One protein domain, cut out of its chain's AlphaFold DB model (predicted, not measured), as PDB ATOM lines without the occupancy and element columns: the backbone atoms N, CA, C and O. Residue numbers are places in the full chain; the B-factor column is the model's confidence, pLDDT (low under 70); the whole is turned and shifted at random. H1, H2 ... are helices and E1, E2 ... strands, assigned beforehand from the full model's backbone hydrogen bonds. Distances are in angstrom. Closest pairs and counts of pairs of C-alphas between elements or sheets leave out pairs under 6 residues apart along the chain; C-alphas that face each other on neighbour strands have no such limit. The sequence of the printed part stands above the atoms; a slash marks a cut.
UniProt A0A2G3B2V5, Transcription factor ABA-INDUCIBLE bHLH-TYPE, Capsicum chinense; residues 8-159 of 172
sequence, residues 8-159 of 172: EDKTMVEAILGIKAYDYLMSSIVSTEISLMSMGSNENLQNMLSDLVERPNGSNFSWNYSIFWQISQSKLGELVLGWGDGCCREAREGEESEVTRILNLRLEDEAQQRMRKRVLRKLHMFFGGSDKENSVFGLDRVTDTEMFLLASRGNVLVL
ATOM      1  N   GLU A   8     240.388 186.576 122.043       87.56
ATOM      2  CA  GLU A   8     240.728 186.759 123.460       87.56
ATOM      3  C   GLU A   8     241.728 187.912 123.656       87.56
ATOM      4  O   GLU A   8     241.579 188.729 124.563       87.56
ATOM      5  N   ASP A   9     242.722 188.036 122.777       87.06
ATOM      6  CA  ASP A   9     243.677 189.144 122.826       87.06
ATOM      7  C   ASP A   9     242.998 190.475 122.523       87.06
ATOM      8  O   ASP A   9     243.218 191.456 123.232       87.06
ATOM      9  N   LYS A  10     242.131 190.494 121.507       87.62
ATOM     10  CA  LYS A  10     241.326 191.663 121.155       87.62
ATOM     11  C   LYS A  10     240.515 192.144 122.354       87.62
ATOM     12  O   LYS A  10     240.661 193.291 122.762       87.62
ATOM     13  N   THR A  11     239.716 191.262 122.949       90.00
ATOM     14  CA  THR A  11     238.872 191.610 124.106       90.00
ATOM     15  C   THR A  11     239.695 192.111 125.292       90.00
ATOM     16  O   THR A  11     239.300 193.067 125.960       90.00
ATOM     17  N   MET A  12     240.876 191.536 125.524       89.06
ATOM     18  CA  MET A  12     241.789 191.978 126.576       89.06
ATOM     19  C   MET A  12     242.355 193.380 126.316       89.06
ATOM     20  O   MET A  12     242.418 194.206 127.226       89.06
ATOM     21  N   VAL A  13     242.769 193.664 125.081       85.75
ATOM     22  CA  VAL A  13     243.326 194.969 124.707       85.75
ATOM     23  C   VAL A  13     242.229 196.036 124.704       85.75
ATOM     24  O   VAL A  13     242.454 197.128 125.217       85.75
ATOM     25  N   GLU A  14     241.034 195.723 124.199       88.81
ATOM     26  CA  GLU A  14     239.867 196.614 124.238       88.81
ATOM     27  C   GLU A  14     239.451 196.951 125.672       88.81
ATOM     28  O   GLU A  14     239.094 198.095 125.944       88.81
ATOM     29  N   ALA A  15     239.535 195.992 126.599       88.69
ATOM     30  CA  ALA A  15     239.234 196.231 128.008       88.69
ATOM     31  C   ALA A  15     240.231 197.194 128.678       88.69
ATOM     32  O   ALA A  15     239.840 197.952 129.563       88.69
ATOM     33  N   ILE A  16     241.503 197.182 128.261       87.94
ATOM     34  CA  ILE A  16     242.557 198.020 128.852       87.94
ATOM     35  C   ILE A  16     242.691 199.382 128.161       87.94
ATOM     36  O   ILE A  16     242.782 200.400 128.840       87.94
ATOM     37  N   LEU A  17     242.734 199.419 126.828       84.31
ATOM     38  CA  LEU A  17     242.932 200.652 126.055       84.31
ATOM     39  C   LEU A  17     241.612 201.354 125.716       84.31
ATOM     40  O   LEU A  17     241.594 202.550 125.424       84.31
ATOM     41  N   GLY A  18     240.507 200.610 125.724       85.44
ATOM     42  CA  GLY A  18     239.235 201.028 125.155       85.44
ATOM     43  C   GLY A  18     239.120 200.679 123.669       85.44
ATOM     44  O   GLY A  18     240.091 200.715 122.911       85.44
ATOM     45  N   ILE A  19     237.888 200.401 123.237       86.06
ATOM     46  CA  ILE A  19     237.550 199.969 121.867       86.06
ATOM     47  C   ILE A  19     238.078 200.954 120.815       86.06
ATOM     48  O   ILE A  19     238.734 200.562 119.859       86.06
ATOM     49  N   LYS A  20     237.879 202.263 121.025       81.75
ATOM     50  CA  LYS A  20     238.349 203.282 120.070       81.75
ATOM     51  C   LYS A  20     239.868 203.276 119.915       81.75
ATOM     52  O   LYS A  20     240.365 203.399 118.804       81.75
ATOM     53  N   ALA A  21     240.605 203.158 121.019       79.56
ATOM     54  CA  ALA A  21     242.064 203.139 120.982       79.56
ATOM     55  C   ALA A  21     242.580 201.874 120.286       79.56
ATOM     56  O   ALA A  21     243.522 201.955 119.503       79.56
ATOM     57  N   TYR A  22     241.922 200.734 120.516       82.06
ATOM     58  CA  TYR A  22     242.183 199.495 119.790       82.06
ATOM     59  C   TYR A  22     241.966 199.656 118.278       82.06
ATOM     60  O   TYR A  22     242.846 199.308 117.493       82.06
ATOM     61  N   ASP A  23     240.837 200.233 117.861       81.00
ATOM     62  CA  ASP A  23     240.526 200.440 116.442       81.00
ATOM     63  C   ASP A  23     241.559 201.346 115.755       81.00
ATOM     64  O   ASP A  23     242.014 201.053 114.643       81.00
ATOM     65  N   TYR A  24     241.974 202.428 116.428       79.06
ATOM     66  CA  TYR A  24     243.032 203.310 115.931       79.06
ATOM     67  C   TYR A  24     244.368 202.585 115.813       79.06
ATOM     68  O   TYR A  24     245.015 202.699 114.774       79.06
ATOM     69  N   LEU A  25     244.745 201.813 116.833       76.75
ATOM     70  CA  LEU A  25     245.965 201.014 116.843       76.75
ATOM     71  C   LEU A  25     245.981 200.022 115.671       76.75
ATOM     72  O   LEU A  25     246.945 199.972 114.915       76.75
ATOM     73  N   MET A  26     244.900 199.267 115.460       77.31
ATOM     74  CA  MET A  26     244.811 198.322 114.340       77.31
ATOM     75  C   MET A  26     244.872 199.028 112.981       77.31
ATOM     76  O   MET A  26     245.553 198.563 112.067       77.31
ATOM     77  N   SER A  27     244.204 200.175 112.848       72.88
ATOM     78  CA  SER A  27     244.200 200.962 111.607       72.88
ATOM     79  C   SER A  27     245.579 201.550 111.287       72.88
ATOM     80  O   SER A  27     246.007 201.575 110.128       72.88
ATOM     81  N   SER A  28     246.293 202.017 112.312       65.81
ATOM     82  CA  SER A  28     247.622 202.607 112.166       65.81
ATOM     83  C   SER A  28     248.676 201.546 111.847       65.81
ATOM     84  O   SER A  28     249.530 201.776 110.995       65.81
ATOM     85  N   ILE A  29     248.563 200.348 112.425       65.50
ATOM     86  CA  ILE A  29     249.411 199.188 112.118       65.50
ATOM     87  C   ILE A  29     249.299 198.793 110.644       65.50
ATOM     88  O   ILE A  29     250.320 198.659 109.972       65.50
ATOM     89  N   VAL A  30     248.073 198.663 110.122       58.91
ATOM     90  CA  VAL A  30     247.837 198.348 108.700       58.91
ATOM     91  C   VAL A  30     248.439 199.427 107.793       58.91
ATOM     92  O   VAL A  30     248.945 199.131 106.713       58.91
ATOM     93  N   SER A  31     248.461 200.675 108.261       56.62
ATOM     94  CA  SER A  31     249.103 201.789 107.560       56.62
ATOM     95  C   SER A  31     250.633 201.813 107.721       56.62
ATOM     96  O   SER A  31     251.322 202.386 106.886       56.62
ATOM     97  N   THR A  32     251.202 201.178 108.750       52.91
ATOM     98  CA  THR A  32     252.651 201.175 109.046       52.91
ATOM     99  C   THR A  32     253.431 200.163 108.191       52.91
ATOM    100  O   THR A  32     254.654 200.227 108.131       52.91
ATOM    101  N   GLU A  33     252.764 199.302 107.406       52.16
ATOM    102  CA  GLU A  33     253.410 198.506 106.334       52.16
ATOM    103  C   GLU A  33     253.981 199.364 105.176       52.16
ATOM    104  O   GLU A  33     254.533 198.865 104.178       52.16
ATOM    105  N   ILE A  34     253.874 200.689 105.290       50.12
ATOM    106  CA  ILE A  34     254.664 201.637 104.518       50.12
ATOM    107  C   ILE A  34     256.140 201.426 104.890       50.12
ATOM    108  O   ILE A  34     256.550 201.567 106.032       50.12
ATOM    109  N   SER A  35     256.960 201.077 103.897       49.75
ATOM    110  CA  SER A  35     258.406 200.930 104.068       49.75
ATOM    111  C   SER A  35     258.981 202.321 104.316       49.75
ATOM    112  O   SER A  35     259.144 203.097 103.380       49.75
ATOM    113  N   LEU A  36     259.194 202.647 105.588       55.22
ATOM    114  CA  LEU A  36     259.754 203.916 106.019       55.22
ATOM    115  C   LEU A  36     261.273 203.847 105.889       55.22
ATOM    116  O   LEU A  36     261.938 203.070 106.574       55.22
ATOM    117  N   MET A  37     261.824 204.650 104.983       51.69
ATOM    118  CA  MET A  37     263.268 204.842 104.908       51.69
ATOM    119  C   MET A  37     263.688 205.785 106.035       51.69
ATOM    120  O   MET A  37     263.379 206.977 106.010       51.69
ATOM    121  N   SER A  38     264.366 205.222 107.032       56.53
ATOM    122  CA  SER A  38     264.914 205.943 108.179       56.53
ATOM    123  C   SER A  38     266.038 206.883 107.724       56.53
ATOM    124  O   SER A  38     267.090 206.442 107.258       56.53
ATOM    125  N   MET A  39     265.824 208.196 107.847       53.06
ATOM    126  CA  MET A  39     266.868 209.203 107.639       53.06
ATOM    127  C   MET A  39     267.715 209.355 108.911       53.06
ATOM    128  O   MET A  39     267.497 210.268 109.700       53.06
ATOM    129  N   GLY A  40     268.681 208.452 109.092       52.66
ATOM    130  CA  GLY A  40     269.711 208.545 110.131       52.66
ATOM    131  C   GLY A  40     269.298 207.968 111.488       52.66
ATOM    132  O   GLY A  40     268.268 208.322 112.054       52.66
ATOM    133  N   SER A  41     270.145 207.088 112.021       57.00
ATOM    134  CA  SER A  41     270.078 206.589 113.396       57.00
ATOM    135  C   SER A  41     271.151 207.304 114.218       57.00
ATOM    136  O   SER A  41     272.308 207.357 113.797       57.00
ATOM    137  N   ASN A  42     270.772 207.884 115.359       67.12
ATOM    138  CA  ASN A  42     271.718 208.409 116.339       67.12
ATOM    139  C   ASN A  42     271.824 207.402 117.487       67.12
ATOM    140  O   ASN A  42     270.878 207.238 118.253       67.12
ATOM    141  N   GLU A  43     272.984 206.764 117.621       70.31
ATOM    142  CA  GLU A  43     273.280 205.775 118.669       70.31
ATOM    143  C   GLU A  43     273.115 206.318 120.102       70.31
ATOM    144  O   GLU A  43     272.907 205.546 121.033       70.31
ATOM    145  N   ASN A  44     273.133 207.643 120.283       81.88
ATOM    146  CA  ASN A  44     272.954 208.297 121.579       81.88
ATOM    147  C   ASN A  44     271.521 208.782 121.849       81.88
ATOM    148  O   ASN A  44     271.284 209.405 122.885       81.88
ATOM    149  N   LEU A  45     270.565 208.528 120.946       81.44
ATOM    150  CA  LEU A  45     269.200 209.045 121.065       81.44
ATOM    151  C   LEU A  45     268.536 208.626 122.381       81.44
ATOM    152  O   LEU A  45     268.001 209.480 123.085       81.44
ATOM    153  N   GLN A  46     268.636 207.349 122.750       83.00
ATOM    154  CA  GLN A  46     268.004 206.857 123.970       83.00
ATOM    155  C   GLN A  46     268.593 207.499 125.232       83.00
ATOM    156  O   GLN A  46     267.850 207.867 126.137       83.00
ATOM    157  N   ASN A  47     269.908 207.737 125.265       84.62
ATOM    158  CA  ASN A  47     270.552 208.445 126.376       84.62
ATOM    159  C   ASN A  47     270.046 209.889 126.493       84.62
ATOM    160  O   ASN A  47     269.804 210.375 127.595       84.62
ATOM    161  N   MET A  48     269.844 210.571 125.362       86.62
ATOM    162  CA  MET A  48     269.313 211.936 125.344       86.62
ATOM    163  C   MET A  48     267.854 211.999 125.812       86.62
ATOM    164  O   MET A  48     267.483 212.924 126.535       86.62
ATOM    165  N   LEU A  49     267.031 211.032 125.399       83.88
ATOM    166  CA  LEU A  49     265.635 210.926 125.820       83.88
ATOM    167  C   LEU A  49     265.536 210.636 127.321       83.88
ATOM    168  O   LEU A  49     264.818 211.341 128.028       83.88
ATOM    169  N   SER A  50     266.318 209.681 127.832       85.31
ATOM    170  CA  SER A  50     266.389 209.407 129.271       85.31
ATOM    171  C   SER A  50     266.852 210.623 130.065       85.31
ATOM    172  O   SER A  50     266.198 210.991 131.039       85.31
ATOM    173  N   ASP A  51     267.895 211.326 129.614       86.25
ATOM    174  CA  ASP A  51     268.368 212.548 130.272       86.25
ATOM    175  C   ASP A  51     267.272 213.627 130.371       86.25
ATOM    176  O   ASP A  51     267.205 214.335 131.378       86.25
ATOM    177  N   LEU A  52     266.398 213.748 129.364       84.12
ATOM    178  CA  LEU A  52     265.294 214.718 129.353       84.12
ATOM    179  C   LEU A  52     264.216 214.402 130.402       84.12
ATOM    180  O   LEU A  52     263.607 215.314 130.965       84.12
ATOM    181  N   VAL A  53     263.952 213.117 130.626       83.69
ATOM    182  CA  VAL A  53     262.896 212.648 131.531       83.69
ATOM    183  C   VAL A  53     263.421 212.532 132.969       83.69
ATOM    184  O   VAL A  53     262.712 212.856 133.922       83.69
ATOM    185  N   GLU A  54     264.673 212.113 133.150       85.56
ATOM    186  CA  GLU A  54     265.271 211.881 134.468       85.56
ATOM    187  C   GLU A  54     265.792 213.150 135.146       85.56
ATOM    188  O   GLU A  54     265.773 213.234 136.383       85.56
ATOM    189  N   ARG A  55     266.273 214.137 134.377       82.38
ATOM    190  CA  ARG A  55     266.846 215.365 134.941       82.38
ATOM    191  C   ARG A  55     265.777 216.446 135.102       82.38
ATOM    192  O   ARG A  55     265.247 216.932 134.103       82.38
ATOM    193  N   PRO A  56     265.492 216.890 136.341       77.25
ATOM    194  CA  PRO A  56     264.612 218.025 136.562       77.25
ATOM    195  C   PRO A  56     265.206 219.283 135.931       77.25
ATOM    196  O   PRO A  56     266.417 219.514 135.983       77.25
ATOM    197  N   ASN A  57     264.352 220.130 135.369       75.94
ATOM    198  CA  ASN A  57     264.768 221.447 134.912       75.94
ATOM    199  C   ASN A  57     265.059 222.384 136.108       75.94
ATOM    200  O   ASN A  57     264.816 222.043 137.267       75.94
ATOM    201  N   GLY A  58     265.518 223.610 135.837       74.12
ATOM    202  CA  GLY A  58     265.833 224.600 136.883       74.12
ATOM    203  C   GLY A  58     264.663 224.997 137.802       74.12
ATOM    204  O   GLY A  58     264.889 225.663 138.805       74.12
ATOM    205  N   SER A  59     263.429 224.583 137.489       79.88
ATOM    206  CA  SER A  59     262.236 224.758 138.333       79.88
ATOM    207  C   SER A  59     261.844 223.501 139.125       79.88
ATOM    208  O   SER A  59     260.741 223.448 139.659       79.88
ATOM    209  N   ASN A  60     262.724 222.490 139.201       77.12
ATOM    210  CA  ASN A  60     262.449 221.156 139.759       77.12
ATOM    211  C   ASN A  60     261.300 220.412 139.060       77.12
ATOM    212  O   ASN A  60     260.679 219.527 139.642       77.12
ATOM    213  N   PHE A  61     261.011 220.765 137.809       77.88
ATOM    214  CA  PHE A  61     260.000 220.090 137.009       77.88
ATOM    215  C   PHE A  61     260.650 218.985 136.174       77.88
ATOM    216  O   PHE A  61     261.646 219.228 135.488       77.88
ATOM    217  N   SER A  62     260.054 217.797 136.215       78.88
ATOM    218  CA  SER A  62     260.495 216.609 135.483       78.88
ATOM    219  C   SER A  62     259.413 216.198 134.483       78.88
ATOM    220  O   SER A  62     258.224 216.243 134.804       78.88
ATOM    221  N   TRP A  63     259.807 215.786 133.279       82.69
ATOM    222  CA  TRP A  63     258.868 215.185 132.330       82.69
ATOM    223  C   TRP A  63     258.570 213.729 132.725       82.69
ATOM    224  O   TRP A  63     259.390 213.062 133.351       82.69
ATOM    225  N   ASN A  64     257.390 213.224 132.355       79.62
ATOM    226  CA  ASN A  64     257.014 211.820 132.593       79.62
ATOM    227  C   ASN A  64     257.386 210.915 131.414       79.62
ATOM    228  O   ASN A  64     257.605 209.720 131.588       79.62
ATOM    229  N   TYR A  65     257.472 211.487 130.214       82.19
ATOM    230  CA  TYR A  65     257.883 210.785 129.010       82.19
ATOM    231  C   TYR A  65     258.510 211.741 127.996       82.19
ATOM    232  O   TYR A  65     258.314 212.957 128.044       82.19
ATOM    233  N   SER A  66     259.227 211.162 127.044       82.25
ATOM    234  CA  SER A  66     259.775 211.816 125.865       82.25
ATOM    235  C   SER A  66     259.635 210.872 124.677       82.25
ATOM    236  O   SER A  66     259.974 209.697 124.797       82.25
ATOM    237  N   ILE A  67     259.148 211.374 123.543       82.19
ATOM    238  CA  ILE A  67     258.998 210.601 122.304       82.19
ATOM    239  C   ILE A  67     259.747 211.332 121.197       82.19
ATOM    240  O   ILE A  67     259.532 212.525 120.973       82.19
ATOM    241  N   PHE A  68     260.603 210.605 120.491       81.25
ATOM    242  CA  PHE A  68     261.239 211.052 119.269       81.25
ATOM    243  C   PHE A  68     260.425 210.589 118.061       81.25
ATOM    244  O   PHE A  68     260.235 209.394 117.834       81.25
ATOM    245  N   TRP A  69     259.962 211.555 117.271       82.75
ATOM    246  CA  TRP A  69     259.281 211.315 116.004       82.75
ATOM    247  C   TRP A  69     260.280 211.443 114.860       82.75
ATOM    248  O   TRP A  69     260.862 212.510 114.654       82.75
ATOM    249  N   GLN A  70     260.467 210.366 114.105       76.62
ATOM    250  CA  GLN A  70     261.413 210.323 113.006       76.62
ATOM    251  C   GLN A  70     260.745 210.697 111.680       76.62
ATOM    252  O   GLN A  70     259.749 210.095 111.277       76.62
ATOM    253  N   ILE A  71     261.345 211.639 110.949       79.69
ATOM    254  CA  ILE A  71     260.949 211.925 109.566       79.69
ATOM    255  C   ILE A  71     261.324 210.736 108.684       79.69
ATOM    256  O   ILE A  71     262.473 210.297 108.651       79.69
ATOM    257  N   SER A  72     260.337 210.233 107.959       75.00
ATOM    258  CA  SER A  72     260.455 209.143 107.002       75.00
ATOM    259  C   SER A  72     259.720 209.500 105.713       75.00
ATOM    260  O   SER A  72     258.913 210.429 105.678       75.00
ATOM    261  N   GLN A  73     259.981 208.745 104.650       76.38
ATOM    262  CA  GLN A  73     259.262 208.881 103.387       76.38
ATOM    263  C   GLN A  73     258.384 207.654 103.135       76.38
ATOM    264  O   GLN A  73     258.824 206.522 103.337       76.38
ATOM    265  N   SER A  74     257.143 207.881 102.699       74.50
ATOM    266  CA  SER A  74     256.220 206.819 102.313       74.50
ATOM    267  C   SER A  74     256.581 206.227 100.946       74.50
ATOM    268  O   SER A  74     257.296 206.839 100.152       74.50
ATOM    269  N   LYS A  75     256.023 205.054 100.614       72.06
ATOM    270  CA  LYS A  75     256.182 204.432  99.280       72.06
ATOM    271  C   LYS A  75     255.673 205.328  98.140       72.06
ATOM    272  O   LYS A  75     256.098 205.160  97.003       72.06
ATOM    273  N   LEU A  76     254.766 206.258  98.445       75.44
ATOM    274  CA  LEU A  76     254.196 207.222  97.502       75.44
ATOM    275  C   LEU A  76     254.971 208.553  97.471       75.44
ATOM    276  O   LEU A  76     254.584 209.468  96.752       75.44
ATOM    277  N   GLY A  77     256.068 208.665  98.227       74.75
ATOM    278  CA  GLY A  77     256.933 209.844  98.255       74.75
ATOM    279  C   GLY A  77     256.528 210.918  99.268       74.75
ATOM    280  O   GLY A  77     257.210 211.939  99.360       74.75
ATOM    281  N   GLU A  78     255.467 210.700 100.046       78.19
ATOM    282  CA  GLU A  78     254.994 211.645 101.062       78.19
ATOM    283  C   GLU A  78     255.914 211.635 102.284       78.19
ATOM    284  O   GLU A  78     256.382 210.579 102.713       78.19
ATOM    285  N   LEU A  79     256.152 212.803 102.877       74.75
ATOM    286  CA  LEU A  79     256.852 212.877 104.154       74.75
ATOM    287  C   LEU A  79     255.898 212.469 105.279       74.75
ATOM    288  O   LEU A  79     254.755 212.924 105.345       74.75
ATOM    289  N   VAL A  80     256.376 211.624 106.182       74.31
ATOM    290  CA  VAL A  80     255.629 211.165 107.353       74.31
ATOM    291  C   VAL A  80     256.517 211.227 108.590       74.31
ATOM    292  O   VAL A  80     257.740 211.153 108.494       74.31
ATOM    293  N   LEU A  81     255.909 211.361 109.760       75.62
ATOM    294  CA  LEU A  81     256.561 211.164 111.047       75.62
ATOM    295  C   LEU A  81     256.177 209.781 111.568       75.62
ATOM    296  O   LEU A  81     255.013 209.539 111.888       75.62
ATOM    297  N   GLY A  82     257.153 208.884 111.626       74.00
ATOM    298  CA  GLY A  82     257.028 207.601 112.310       74.00
ATOM    299  C   GLY A  82     257.492 207.716 113.757       74.00
ATOM    300  O   GLY A  82     258.289 208.596 114.094       74.00
ATOM    301  N   TRP A  83     257.005 206.828 114.620       76.44
ATOM    302  CA  TRP A  83     257.617 206.643 115.934       76.44
ATOM    303  C   TRP A  83     259.082 206.216 115.748       76.44
ATOM    304  O   TRP A  83     259.354 205.267 115.014       76.44
ATOM    305  N   GLY A  84     260.016 206.950 116.354       77.75
ATOM    306  CA  GLY A  84     261.450 206.677 116.257       77.75
ATOM    307  C   GLY A  84     262.003 206.031 117.522       77.75
ATOM    308  O   GLY A  84     262.503 204.915 117.462       77.75
ATOM    309  N   ASP A  85     261.903 206.731 118.656       80.06
ATOM    310  CA  ASP A  85     262.273 206.193 119.970       80.06
ATOM    311  C   ASP A  85     261.476 206.869 121.102       80.06
ATOM    312  O   ASP A  85     260.787 207.869 120.877       80.06
ATOM    313  N   GLY A  86     261.539 206.349 122.326       81.94
ATOM    314  CA  GLY A  86     260.838 206.927 123.465       81.94
ATOM    315  C   GLY A  86     261.332 206.435 124.822       81.94
ATOM    316  O   GLY A  86     261.725 205.284 124.990       81.94
ATOM    317  N   CYS A  87     261.234 207.313 125.816       80.19
ATOM    318  CA  CYS A  87     261.563 207.027 127.207       80.19
ATOM    319  C   CYS A  87     260.431 207.517 128.115       80.19
ATOM    320  O   CYS A  87     259.825 208.557 127.849       80.19
ATOM    321  N   CYS A  88     260.134 206.775 129.177       82.12
ATOM    322  CA  CYS A  88     259.233 207.193 130.244       82.12
ATOM    323  C   CYS A  88     259.851 206.901 131.606       82.12
ATOM    324  O   CYS A  88     260.697 206.021 131.745       82.12
ATOM    325  N   ARG A  89     259.395 207.642 132.609       77.12
ATOM    326  CA  ARG A  89     259.815 207.526 134.004       77.12
ATOM    327  C   ARG A  89     258.573 207.463 134.876       77.12
ATOM    328  O   ARG A  89     257.576 208.129 134.594       77.12
ATOM    329  N   GLU A  90     258.658 206.710 135.961       70.00
ATOM    330  CA  GLU A  90     257.657 206.753 137.022       70.00
ATOM    331  C   GLU A  90     257.653 208.129 137.716       70.00
ATOM    332  O   GLU A  90     258.695 208.767 137.901       70.00
ATOM    333  N   ALA A  91     256.476 208.611 138.115       65.19
ATOM    334  CA  ALA A  91     256.374 209.867 138.852       65.19
ATOM    335  C   ALA A  91     257.115 209.758 140.199       65.19
ATOM    336  O   ALA A  91     256.877 208.829 140.975       65.19
ATOM    337  N   ARG A  92     257.982 210.724 140.528       64.88
ATOM    338  CA  ARG A  92     258.730 210.709 141.804       64.88
ATOM    339  C   ARG A  92     257.810 210.917 142.998       64.88
ATOM    340  O   ARG A  92     256.746 211.524 142.879       64.88
ATOM    341  N   GLU A  93     258.212 210.427 144.167       55.59
ATOM    342  CA  GLU A  93     257.555 210.744 145.441       55.59
ATOM    343  C   GLU A  93     257.385 212.260 145.617       55.59
ATOM    344  O   GLU A  93     258.360 213.005 145.635       55.59
ATOM    345  N   GLY A  94     256.124 212.713 145.668       57.31
ATOM    346  CA  GLY A  94     255.738 214.128 145.759       57.31
ATOM    347  C   GLY A  94     255.244 214.787 144.461       57.31
ATOM    348  O   GLY A  94     254.702 215.887 144.532       57.31
ATOM    349  N   GLU A  95     255.382 214.147 143.292       61.62
ATOM    350  CA  GLU A  95     254.887 214.686 142.005       61.62
ATOM    351  C   GLU A  95     253.401 214.359 141.744       61.62
ATOM    352  O   GLU A  95     252.731 215.071 140.996       61.62
ATOM    353  N   GLU A  96     252.852 213.332 142.403       58.94
ATOM    354  CA  GLU A  96     251.411 213.063 142.429       58.94
ATOM    355  C   GLU A  96     250.841 213.336 143.820       58.94
ATOM    356  O   GLU A  96     251.467 213.038 144.840       58.94
ATOM    357  N   SER A  97     249.610 213.851 143.854       57.84
ATOM    358  CA  SER A  97     248.836 213.942 145.091       57.84
ATOM    359  C   SER A  97     248.762 212.566 145.749       57.84
ATOM    360  O   SER A  97     248.368 211.585 145.115       57.84
ATOM    361  N   GLU A  98     249.094 212.508 147.038       55.69
ATOM    362  CA  GLU A  98     249.003 211.299 147.862       55.69
ATOM    363  C   GLU A  98     247.598 210.675 147.778       55.69
ATOM    364  O   GLU A  98     247.449 209.458 147.739       55.69
ATOM    365  N   VAL A  99     246.564 211.508 147.613       56.97
ATOM    366  CA  VAL A  99     245.178 211.072 147.400       56.97
ATOM    367  C   VAL A  99     245.002 210.384 146.046       56.97
ATOM    368  O   VAL A  99     244.384 209.326 145.988       56.97
ATOM    369  N   THR A 100     245.558 210.934 144.963       59.16
ATOM    370  CA  THR A 100     245.482 210.329 143.621       59.16
ATOM    371  C   THR A 100     246.242 209.007 143.576       59.16
ATOM    372  O   THR A 100     245.721 208.021 143.059       59.16
ATOM    373  N   ARG A 101     247.419 208.943 144.212       62.22
ATOM    374  CA  ARG A 101     248.170 207.693 144.378       62.22
ATOM    375  C   ARG A 101     247.387 206.655 145.151       62.22
ATOM    376  O   ARG A 101     247.214 205.548 144.667       62.22
ATOM    377  N   ILE A 102     246.882 207.001 146.333       58.59
ATOM    378  CA  ILE A 102     246.134 206.065 147.179       58.59
ATOM    379  C   ILE A 102     244.853 205.597 146.480       58.59
ATOM    380  O   ILE A 102     244.506 204.425 146.598       58.59
ATOM    381  N   LEU A 103     244.159 206.469 145.746       58.78
ATOM    382  CA  LEU A 103     242.977 206.088 144.972       58.78
ATOM    383  C   LEU A 103     243.336 205.123 143.840       58.78
ATOM    384  O   LEU A 103     242.713 204.070 143.761       58.78
ATOM    385  N   ASN A 104     244.367 205.415 143.044       59.62
ATOM    386  CA  ASN A 104     244.833 204.516 141.982       59.62
ATOM    387  C   ASN A 104     245.309 203.167 142.553       59.62
ATOM    388  O   ASN A 104     244.947 202.112 142.043       59.62
ATOM    389  N   LEU A 105     246.034 203.188 143.678       58.38
ATOM    390  CA  LEU A 105     246.498 201.989 144.383       58.38
ATOM    391  C   LEU A 105     245.350 201.157 144.983       58.38
ATOM    392  O   LEU A 105     245.491 199.939 145.073       58.38
ATOM    393  N   ARG A 106     244.251 201.788 145.429       55.34
ATOM    394  CA  ARG A 106     243.099 201.118 146.069       55.34
ATOM    395  C   ARG A 106     242.008 200.674 145.092       55.34
ATOM    396  O   ARG A 106     241.250 199.775 145.443       55.34
ATOM    397  N   LEU A 107     241.882 201.322 143.933       55.50
ATOM    398  CA  LEU A 107     240.866 201.007 142.919       55.50
ATOM    399  C   LEU A 107     241.328 199.959 141.906       55.50
ATOM    400  O   LEU A 107     240.482 199.309 141.296       55.50
ATOM    401  N   GLU A 108     242.634 199.782 141.714       62.44
ATOM    402  CA  GLU A 108     243.145 198.802 140.758       62.44
ATOM    403  C   GLU A 108     243.155 197.389 141.338       62.44
ATOM    404  O   GLU A 108     243.933 197.060 142.231       62.44
ATOM    405  N   ASP A 109     242.294 196.538 140.780       74.56
ATOM    406  CA  ASP A 109     242.270 195.108 141.066       74.56
ATOM    407  C   ASP A 109     243.556 194.428 140.551       74.56
ATOM    408  O   ASP A 109     244.035 194.684 139.440       74.56
ATOM    409  N   GLU A 110     244.082 193.479 141.324       80.44
ATOM    410  CA  GLU A 110     245.184 192.590 140.941       80.44
ATOM    411  C   GLU A 110     244.901 191.867 139.613       80.44
ATOM    412  O   GLU A 110     245.810 191.536 138.843       80.44
ATOM    413  N   ALA A 111     243.630 191.598 139.293       83.00
ATOM    414  CA  ALA A 111     243.254 191.074 137.981       83.00
ATOM    415  C   ALA A 111     243.506 192.083 136.844       83.00
ATOM    416  O   ALA A 111     244.032 191.694 135.798       83.00
ATOM    417  N   GLN A 112     243.199 193.364 137.055       83.25
ATOM    418  CA  GLN A 112     243.410 194.429 136.073       83.25
ATOM    419  C   GLN A 112     244.903 194.694 135.852       83.25
ATOM    420  O   GLN A 112     245.340 194.790 134.706       83.25
ATOM    421  N   GLN A 113     245.715 194.712 136.911       85.38
ATOM    422  CA  GLN A 113     247.171 194.843 136.787       85.38
ATOM    423  C   GLN A 113     247.802 193.651 136.054       85.38
ATOM    424  O   GLN A 113     248.622 193.828 135.147       85.38
ATOM    425  N   ARG A 114     247.358 192.418 136.339       85.06
ATOM    426  CA  ARG A 114     247.763 191.234 135.556       85.06
ATOM    427  C   ARG A 114     247.369 191.350 134.084       85.06
ATOM    428  O   ARG A 114     248.131 190.914 133.218       85.06
ATOM    429  N   MET A 115     246.205 191.926 133.798       86.75
ATOM    430  CA  MET A 115     245.731 192.152 132.436       86.75
ATOM    431  C   MET A 115     246.570 193.210 131.713       86.75
ATOM    432  O   MET A 115     247.058 192.934 130.619       86.75
ATOM    433  N   ARG A 116     246.865 194.350 132.351       87.69
ATOM    434  CA  ARG A 116     247.781 195.370 131.816       87.69
ATOM    435  C   ARG A 116     249.153 194.790 131.488       87.69
ATOM    436  O   ARG A 116     249.610 194.942 130.362       87.69
ATOM    437  N   LYS A 117     249.766 194.019 132.395       86.56
ATOM    438  CA  LYS A 117     251.053 193.333 132.142       86.56
ATOM    439  C   LYS A 117     251.003 192.378 130.943       86.56
ATOM    440  O   LYS A 117     252.001 192.183 130.251       86.56
ATOM    441  N   ARG A 118     249.863 191.728 130.688       86.75
ATOM    442  CA  ARG A 118     249.679 190.865 129.506       86.75
ATOM    443  C   ARG A 118     249.550 191.686 128.226       86.75
ATOM    444  O   ARG A 118     250.249 191.376 127.264       86.75
ATOM    445  N   VAL A 119     248.717 192.725 128.234       86.50
ATOM    446  CA  VAL A 119     248.532 193.629 127.088       86.50
ATOM    447  C   VAL A 119     249.850 194.311 126.728       86.50
ATOM    448  O   VAL A 119     250.252 194.276 125.570       86.50
ATOM    449  N   LEU A 120     250.571 194.838 127.718       84.25
ATOM    450  CA  LEU A 120     251.859 195.503 127.532       84.25
ATOM    451  C   LEU A 120     252.878 194.590 126.839       84.25
ATOM    452  O   LEU A 120     253.496 194.982 125.853       84.25
ATOM    453  N   ARG A 121     252.999 193.335 127.298       81.81
ATOM    454  CA  ARG A 121     253.875 192.335 126.667       81.81
ATOM    455  C   ARG A 121     253.458 192.023 125.235       81.81
ATOM    456  O   ARG A 121     254.319 191.945 124.365       81.81
ATOM    457  N   LYS A 122     252.159 191.870 124.971       82.81
ATOM    458  CA  LYS A 122     251.659 191.619 123.610       82.81
ATOM    459  C   LYS A 122     251.962 192.780 122.675       82.81
ATOM    460  O   LYS A 122     252.466 192.536 121.586       82.81
ATOM    461  N   LEU A 123     251.733 194.018 123.113       79.50
ATOM    462  CA  LEU A 123     252.098 195.218 122.358       79.50
ATOM    463  C   LEU A 123     253.606 195.267 122.092       79.50
ATOM    464  O   LEU A 123     254.025 195.490 120.961       79.50
ATOM    465  N   HIS A 124     254.426 194.991 123.107       78.94
ATOM    466  CA  HIS A 124     255.881 194.979 122.970       78.94
ATOM    467  C   HIS A 124     256.362 193.951 121.935       78.94
ATOM    468  O   HIS A 124     257.113 194.298 121.024       78.94
ATOM    469  N   MET A 125     255.885 192.705 122.035       77.31
ATOM    470  CA  MET A 125     256.194 191.647 121.067       77.31
ATOM    471  C   MET A 125     255.692 191.994 119.663       77.31
ATOM    472  O   MET A 125     256.353 191.690 118.672       77.31
ATOM    473  N   PHE A 126     254.524 192.632 119.577       76.19
ATOM    474  CA  PHE A 126     253.915 193.019 118.314       76.19
ATOM    475  C   PHE A 126     254.768 194.042 117.548       76.19
ATOM    476  O   PHE A 126     254.967 193.888 116.346       76.19
ATOM    477  N   PHE A 127     255.344 195.029 118.241       72.38
ATOM    478  CA  PHE A 127     256.242 196.028 117.644       72.38
ATOM    479  C   PHE A 127     257.681 195.530 117.418       72.38
ATOM    480  O   PHE A 127     258.580 196.331 117.178       72.38
ATOM    481  N   GLY A 128     257.918 194.215 117.474       66.81
ATOM    482  CA  GLY A 128     259.230 193.620 117.208       66.81
ATOM    483  C   GLY A 128     260.191 193.642 118.397       66.81
ATOM    484  O   GLY A 128     261.359 193.289 118.238       66.81
ATOM    485  N   GLY A 129     259.713 194.007 119.589       62.41
ATOM    486  CA  GLY A 129     260.483 193.891 120.817       62.41
ATOM    487  C   GLY A 129     260.748 192.423 121.167       62.41
ATOM    488  O   GLY A 129     259.858 191.573 121.079       62.41
ATOM    489  N   SER A 130     261.979 192.106 121.571       54.59
ATOM    490  CA  SER A 130     262.341 190.749 121.998       54.59
ATOM    491  C   SER A 130     262.095 190.550 123.496       54.59
ATOM    492  O   SER A 130     262.254 191.473 124.289       54.59
ATOM    493  N   ASP A 131     261.795 189.316 123.909       51.88
ATOM    494  CA  ASP A 131     261.600 188.939 125.322       51.88
ATOM    495  C   ASP A 131     262.894 189.081 126.172       51.88
ATOM    496  O   ASP A 131     262.905 188.850 127.379       51.88
ATOM    497  N   LYS A 132     264.025 189.450 125.553       45.78
ATOM    498  CA  LYS A 132     265.308 189.680 126.237       45.78
ATOM    499  C   LYS A 132     265.509 191.128 126.683       45.78
ATOM    500  O   LYS A 132     266.329 191.366 127.558       45.78
ATOM    501  N   GLU A 133     264.745 192.072 126.135       49.75
ATOM    502  CA  GLU A 133     264.795 193.503 126.485       49.75
ATOM    503  C   GLU A 133     263.775 193.860 127.584       49.75
ATOM    504  O   GLU A 133     263.329 194.993 127.753       49.75
ATOM    505  N   ASN A 134     263.363 192.843 128.338       47.62
ATOM    506  CA  ASN A 134     262.266 192.899 129.282       47.62
ATOM    507  C   ASN A 134     262.642 193.607 130.588       47.62
ATOM    508  O   ASN A 134     262.777 192.989 131.642       47.62
ATOM    509  N   SER A 135     262.663 194.935 130.540       49.59
ATOM    510  CA  SER A 135     262.374 195.751 131.725       49.59
ATOM    511  C   SER A 135     260.946 195.477 132.254       49.59
ATOM    512  O   SER A 135     260.688 195.543 133.451       49.59
ATOM    513  N   VAL A 136     260.039 194.996 131.388       49.25
ATOM    514  CA  VAL A 136     258.624 194.691 131.690       49.25
ATOM    515  C   VAL A 136     258.420 193.558 132.710       49.25
ATOM    516  O   VAL A 136     257.391 193.519 133.385       49.25
ATOM    517  N   PHE A 137     259.374 192.630 132.863       47.59
ATOM    518  CA  PHE A 137     259.257 191.546 133.853       47.59
ATOM    519  C   PHE A 137     259.618 191.988 135.280       47.59
ATOM    520  O   PHE A 137     259.247 191.296 136.227       47.59
ATOM    521  N   GLY A 138     260.310 193.123 135.436       52.53
ATOM    522  CA  GLY A 138     260.704 193.674 136.737       52.53
ATOM    523  C   GLY A 138     259.725 194.697 137.315       52.53
ATOM    524  O   GLY A 138     259.879 195.080 138.470       52.53
ATOM    525  N   LEU A 139     258.728 195.134 136.537       61.81
ATOM    526  CA  LEU A 139     257.766 196.140 136.978       61.81
ATOM    527  C   LEU A 139     256.761 195.540 137.971       61.81
ATOM    528  O   LEU A 139     256.001 194.613 137.649       61.81
ATOM    529  N   ASP A 140     256.722 196.106 139.178       67.00
ATOM    530  CA  ASP A 140     255.721 195.763 140.192       67.00
ATOM    531  C   ASP A 140     254.308 196.109 139.694       67.00
ATOM    532  O   ASP A 140     253.371 195.322 139.857       67.00
ATOM    533  N   ARG A 141     254.165 197.210 138.947       75.31
ATOM    534  CA  ARG A 141     252.896 197.702 138.392       75.31
ATOM    535  C   ARG A 141     253.081 198.259 136.988       75.31
ATOM    536  O   ARG A 141     254.178 198.649 136.624       75.31
ATOM    537  N   VAL A 142     251.998 198.288 136.214       78.12
ATOM    538  CA  VAL A 142     251.953 198.983 134.924       78.12
ATOM    539  C   VAL A 142     251.111 200.240 135.074       78.12
ATOM    540  O   VAL A 142     249.923 200.173 135.420       78.12
ATOM    541  N   THR A 143     251.744 201.372 134.807       78.50
ATOM    542  CA  THR A 143     251.163 202.710 134.843       78.50
ATOM    543  C   THR A 143     250.453 203.044 133.531       78.50
ATOM    544  O   THR A 143     250.768 202.510 132.462       78.50
ATOM    545  N   ASP A 144     249.506 203.980 133.587       80.19
ATOM    546  CA  ASP A 144     248.821 204.466 132.384       80.19
ATOM    547  C   ASP A 144     249.797 205.137 131.398       80.19
ATOM    548  O   ASP A 144     249.614 205.044 130.185       80.19
ATOM    549  N   THR A 145     250.875 205.750 131.902       77.12
ATOM    550  CA  THR A 145     251.929 206.364 131.076       77.12
ATOM    551  C   THR A 145     252.685 205.319 130.256       77.12
ATOM    552  O   THR A 145     252.939 205.536 129.072       77.12
ATOM    553  N   GLU A 146     253.002 204.163 130.842       78.81
ATOM    554  CA  GLU A 146     253.655 203.059 130.125       78.81
ATOM    555  C   GLU A 146     252.728 202.443 129.076       78.81
ATOM    556  O   GLU A 146     253.151 202.197 127.942       78.81
ATOM    557  N   MET A 147     251.449 202.247 129.425       81.50
ATOM    558  CA  MET A 147     250.433 201.795 128.469       81.50
ATOM    559  C   MET A 147     250.325 202.761 127.285       81.50
ATOM    560  O   MET A 147     250.304 202.325 126.132       81.50
ATOM    561  N   PHE A 148     250.293 204.069 127.560       79.38
ATOM    562  CA  PHE A 148     250.229 205.113 126.542       79.38
ATOM    563  C   PHE A 148     251.466 205.116 125.640       79.38
ATOM    564  O   PHE A 148     251.327 205.108 124.415       79.38
ATOM    565  N   LEU A 149     252.671 205.086 126.221       76.25
ATOM    566  CA  LEU A 149     253.915 205.117 125.453       76.25
ATOM    567  C   LEU A 149     254.000 203.921 124.500       76.25
ATOM    568  O   LEU A 149     254.300 204.100 123.318       76.25
ATOM    569  N   LEU A 150     253.682 202.712 124.972       76.69
ATOM    570  CA  LEU A 150     253.731 201.522 124.125       76.69
ATOM    571  C   LEU A 150     252.618 201.486 123.075       76.69
ATOM    572  O   LEU A 150     252.896 201.126 121.933       76.69
ATOM    573  N   ALA A 151     251.395 201.916 123.401       77.81
ATOM    574  CA  ALA A 151     250.333 202.057 122.401       77.81
ATOM    575  C   ALA A 151     250.703 203.084 121.312       77.81
ATOM    576  O   ALA A 151     250.354 202.905 120.146       77.81
ATOM    577  N   SER A 152     251.466 204.128 121.663       75.62
ATOM    578  CA  SER A 152     251.881 205.174 120.722       75.62
ATOM    579  C   SER A 152     252.872 204.710 119.647       75.62
ATOM    580  O   SER A 152     252.978 205.367 118.612       75.62
ATOM    581  N   ARG A 153     253.558 203.572 119.845       73.88
ATOM    582  CA  ARG A 153     254.530 203.019 118.882       73.88
ATOM    583  C   ARG A 153     253.922 202.684 117.521       73.88
ATOM    584  O   ARG A 153     254.629 202.690 116.522       73.88
ATOM    585  N   GLY A 154     252.617 202.420 117.472       64.19
ATOM    586  CA  GLY A 154     251.903 202.137 116.228       64.19
ATOM    587  C   GLY A 154     251.502 203.374 115.431       64.19
ATOM    588  O   GLY A 154     250.897 203.223 114.373       64.19
ATOM    589  N   ASN A 155     251.766 204.586 115.923       67.75
ATOM    590  CA  ASN A 155     251.296 205.811 115.285       67.75
ATOM    591  C   ASN A 155     252.240 206.272 114.164       67.75
ATOM    592  O   ASN A 155     253.456 206.345 114.337       67.75
ATOM    593  N   VAL A 156     251.646 206.682 113.043       57.47
ATOM    594  CA  VAL A 156     252.321 207.352 111.924       57.47
ATOM    595  C   VAL A 156     251.515 208.596 111.559       57.47
ATOM    596  O   VAL A 156     250.296 208.525 111.404       57.47
ATOM    597  N   LEU A 157     252.182 209.743 111.428       65.44
ATOM    598  CA  LEU A 157     251.558 211.025 111.090       65.44
ATOM    599  C   LEU A 157     251.997 211.458 109.687       65.44
ATOM    600  O   LEU A 157     253.183 211.667 109.451       65.44
ATOM    601  N   VAL A 158     251.064 211.631 108.749       56.94
ATOM    602  CA  VAL A 158     251.388 212.106 107.391       56.94
ATOM    603  C   VAL A 158     251.526 213.632 107.383       56.94
ATOM    604  O   VAL A 158     250.642 214.342 107.861       56.94
ATOM    605  N   LEU A 159     252.624 214.156 106.827       58.38
ATOM    606  CA  LEU A 159     252.925 215.592 106.757       58.38
ATOM    607  C   LEU A 159     252.227 216.260 105.559       58.38
ATOM    608  O   LEU A 159     252.867 216.900 104.729       58.38
TER     609      LEU A 159
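This is residues 8 to 159 of the 172 residues of the protein "Transcription factor ABA-INDUCIBLE bHLH-TYPE" of Capsicum chinense (UniProt A0A2G3B2V5). A long two-stranded hairpin, E1 and E2, has the short strand E3 beside E2 near the hairpin's turn; H3 covers one face of its other end and H6 the opposite face. H5 packs on H6 and is crossed by H1, which H2 meets about perpendicularly, while H4 lies off at one end of the domain and touches no helix. The printed part has 152 residues with six named helices and three named strands, in the order H1 H2 H3 E1 E2 H4 H5 H6 E3. The sheet, in the order E1 E2 E3, is antiparallel, and the class is mixed, helices and strands. The whole is compact, with a radius of gyration of the C-alphas of 17.0 A and spans of 50 by 46 by 29 A.

E1 is residues 65 to 73, 25.7 A long, and E2 residues 79 to 88, 26.8 A, with C-alpha 79 at (256.852, 212.877, 104.154). E3 is residues 156 to 158, ending at C-alpha 158 (251.388, 212.106, 107.391). H3 is residues 45 to 54 and H6 residues 144 to 152. H5, residues 110 to 126, spans 24.3 A. H1, residues 8 to 17, begins at C-alpha 8 (240.728, 186.759, 123.460). H2 is residues 19 to 32, 19.8 A, and H4 residues 98 to 107.

E1 and E2 form an antiparallel hairpin at 157 degrees, with N 68 and O 85 within hydrogen-bond range at 2.8 A. E2, the inner strand, is antiparallel to E3 at 147 degrees; N 157 and O 81 are 2.9 A apart. H3 is on the sheet at a height of 7.6 A, over E2 and only just over E1, with 3 C-alphas; its closest C-alphas to E2 are those of Ser 50 and Cys 87, 5.8 A. H6 is on the opposite face at a height of 9.1 A, over E2 and along it at 25 degrees on the local plane. H5 touches H6 at a shallow tilt of 24 degrees, the same way; the closest C-alphas are those of Leu 120 and Met 147, 6.5 A. H5 touches H1 with residues 115 to 119 alone, about perpendicular at 73 degrees, closest at the C-alphas of Val 13 and Val 119, 5.9 A. H2 touches H1 with residues 21 to 22 alone, only just about perpendicular at 72 degrees, closest at the C-alphas of Glu 14 and Tyr 22, 5.8 A. H2 only grazes the sheet with residues 28 to 32. H4 and H5 are apart. In each of the six helices every O i to N i+4 pair is within hydrogen-bond range.

The two C-alphas farthest apart, those of Leu 76 and Val 99, are 50.9 A apart. The printed part has no cut. The links H2 to H3 and H5 to H6 are long, with 12 and 17 residues. The mean pLDDT of the printed part is 72.6; residues 28 to 42, 91 to 108, 128 to 140 and 154 to 159 are under 70.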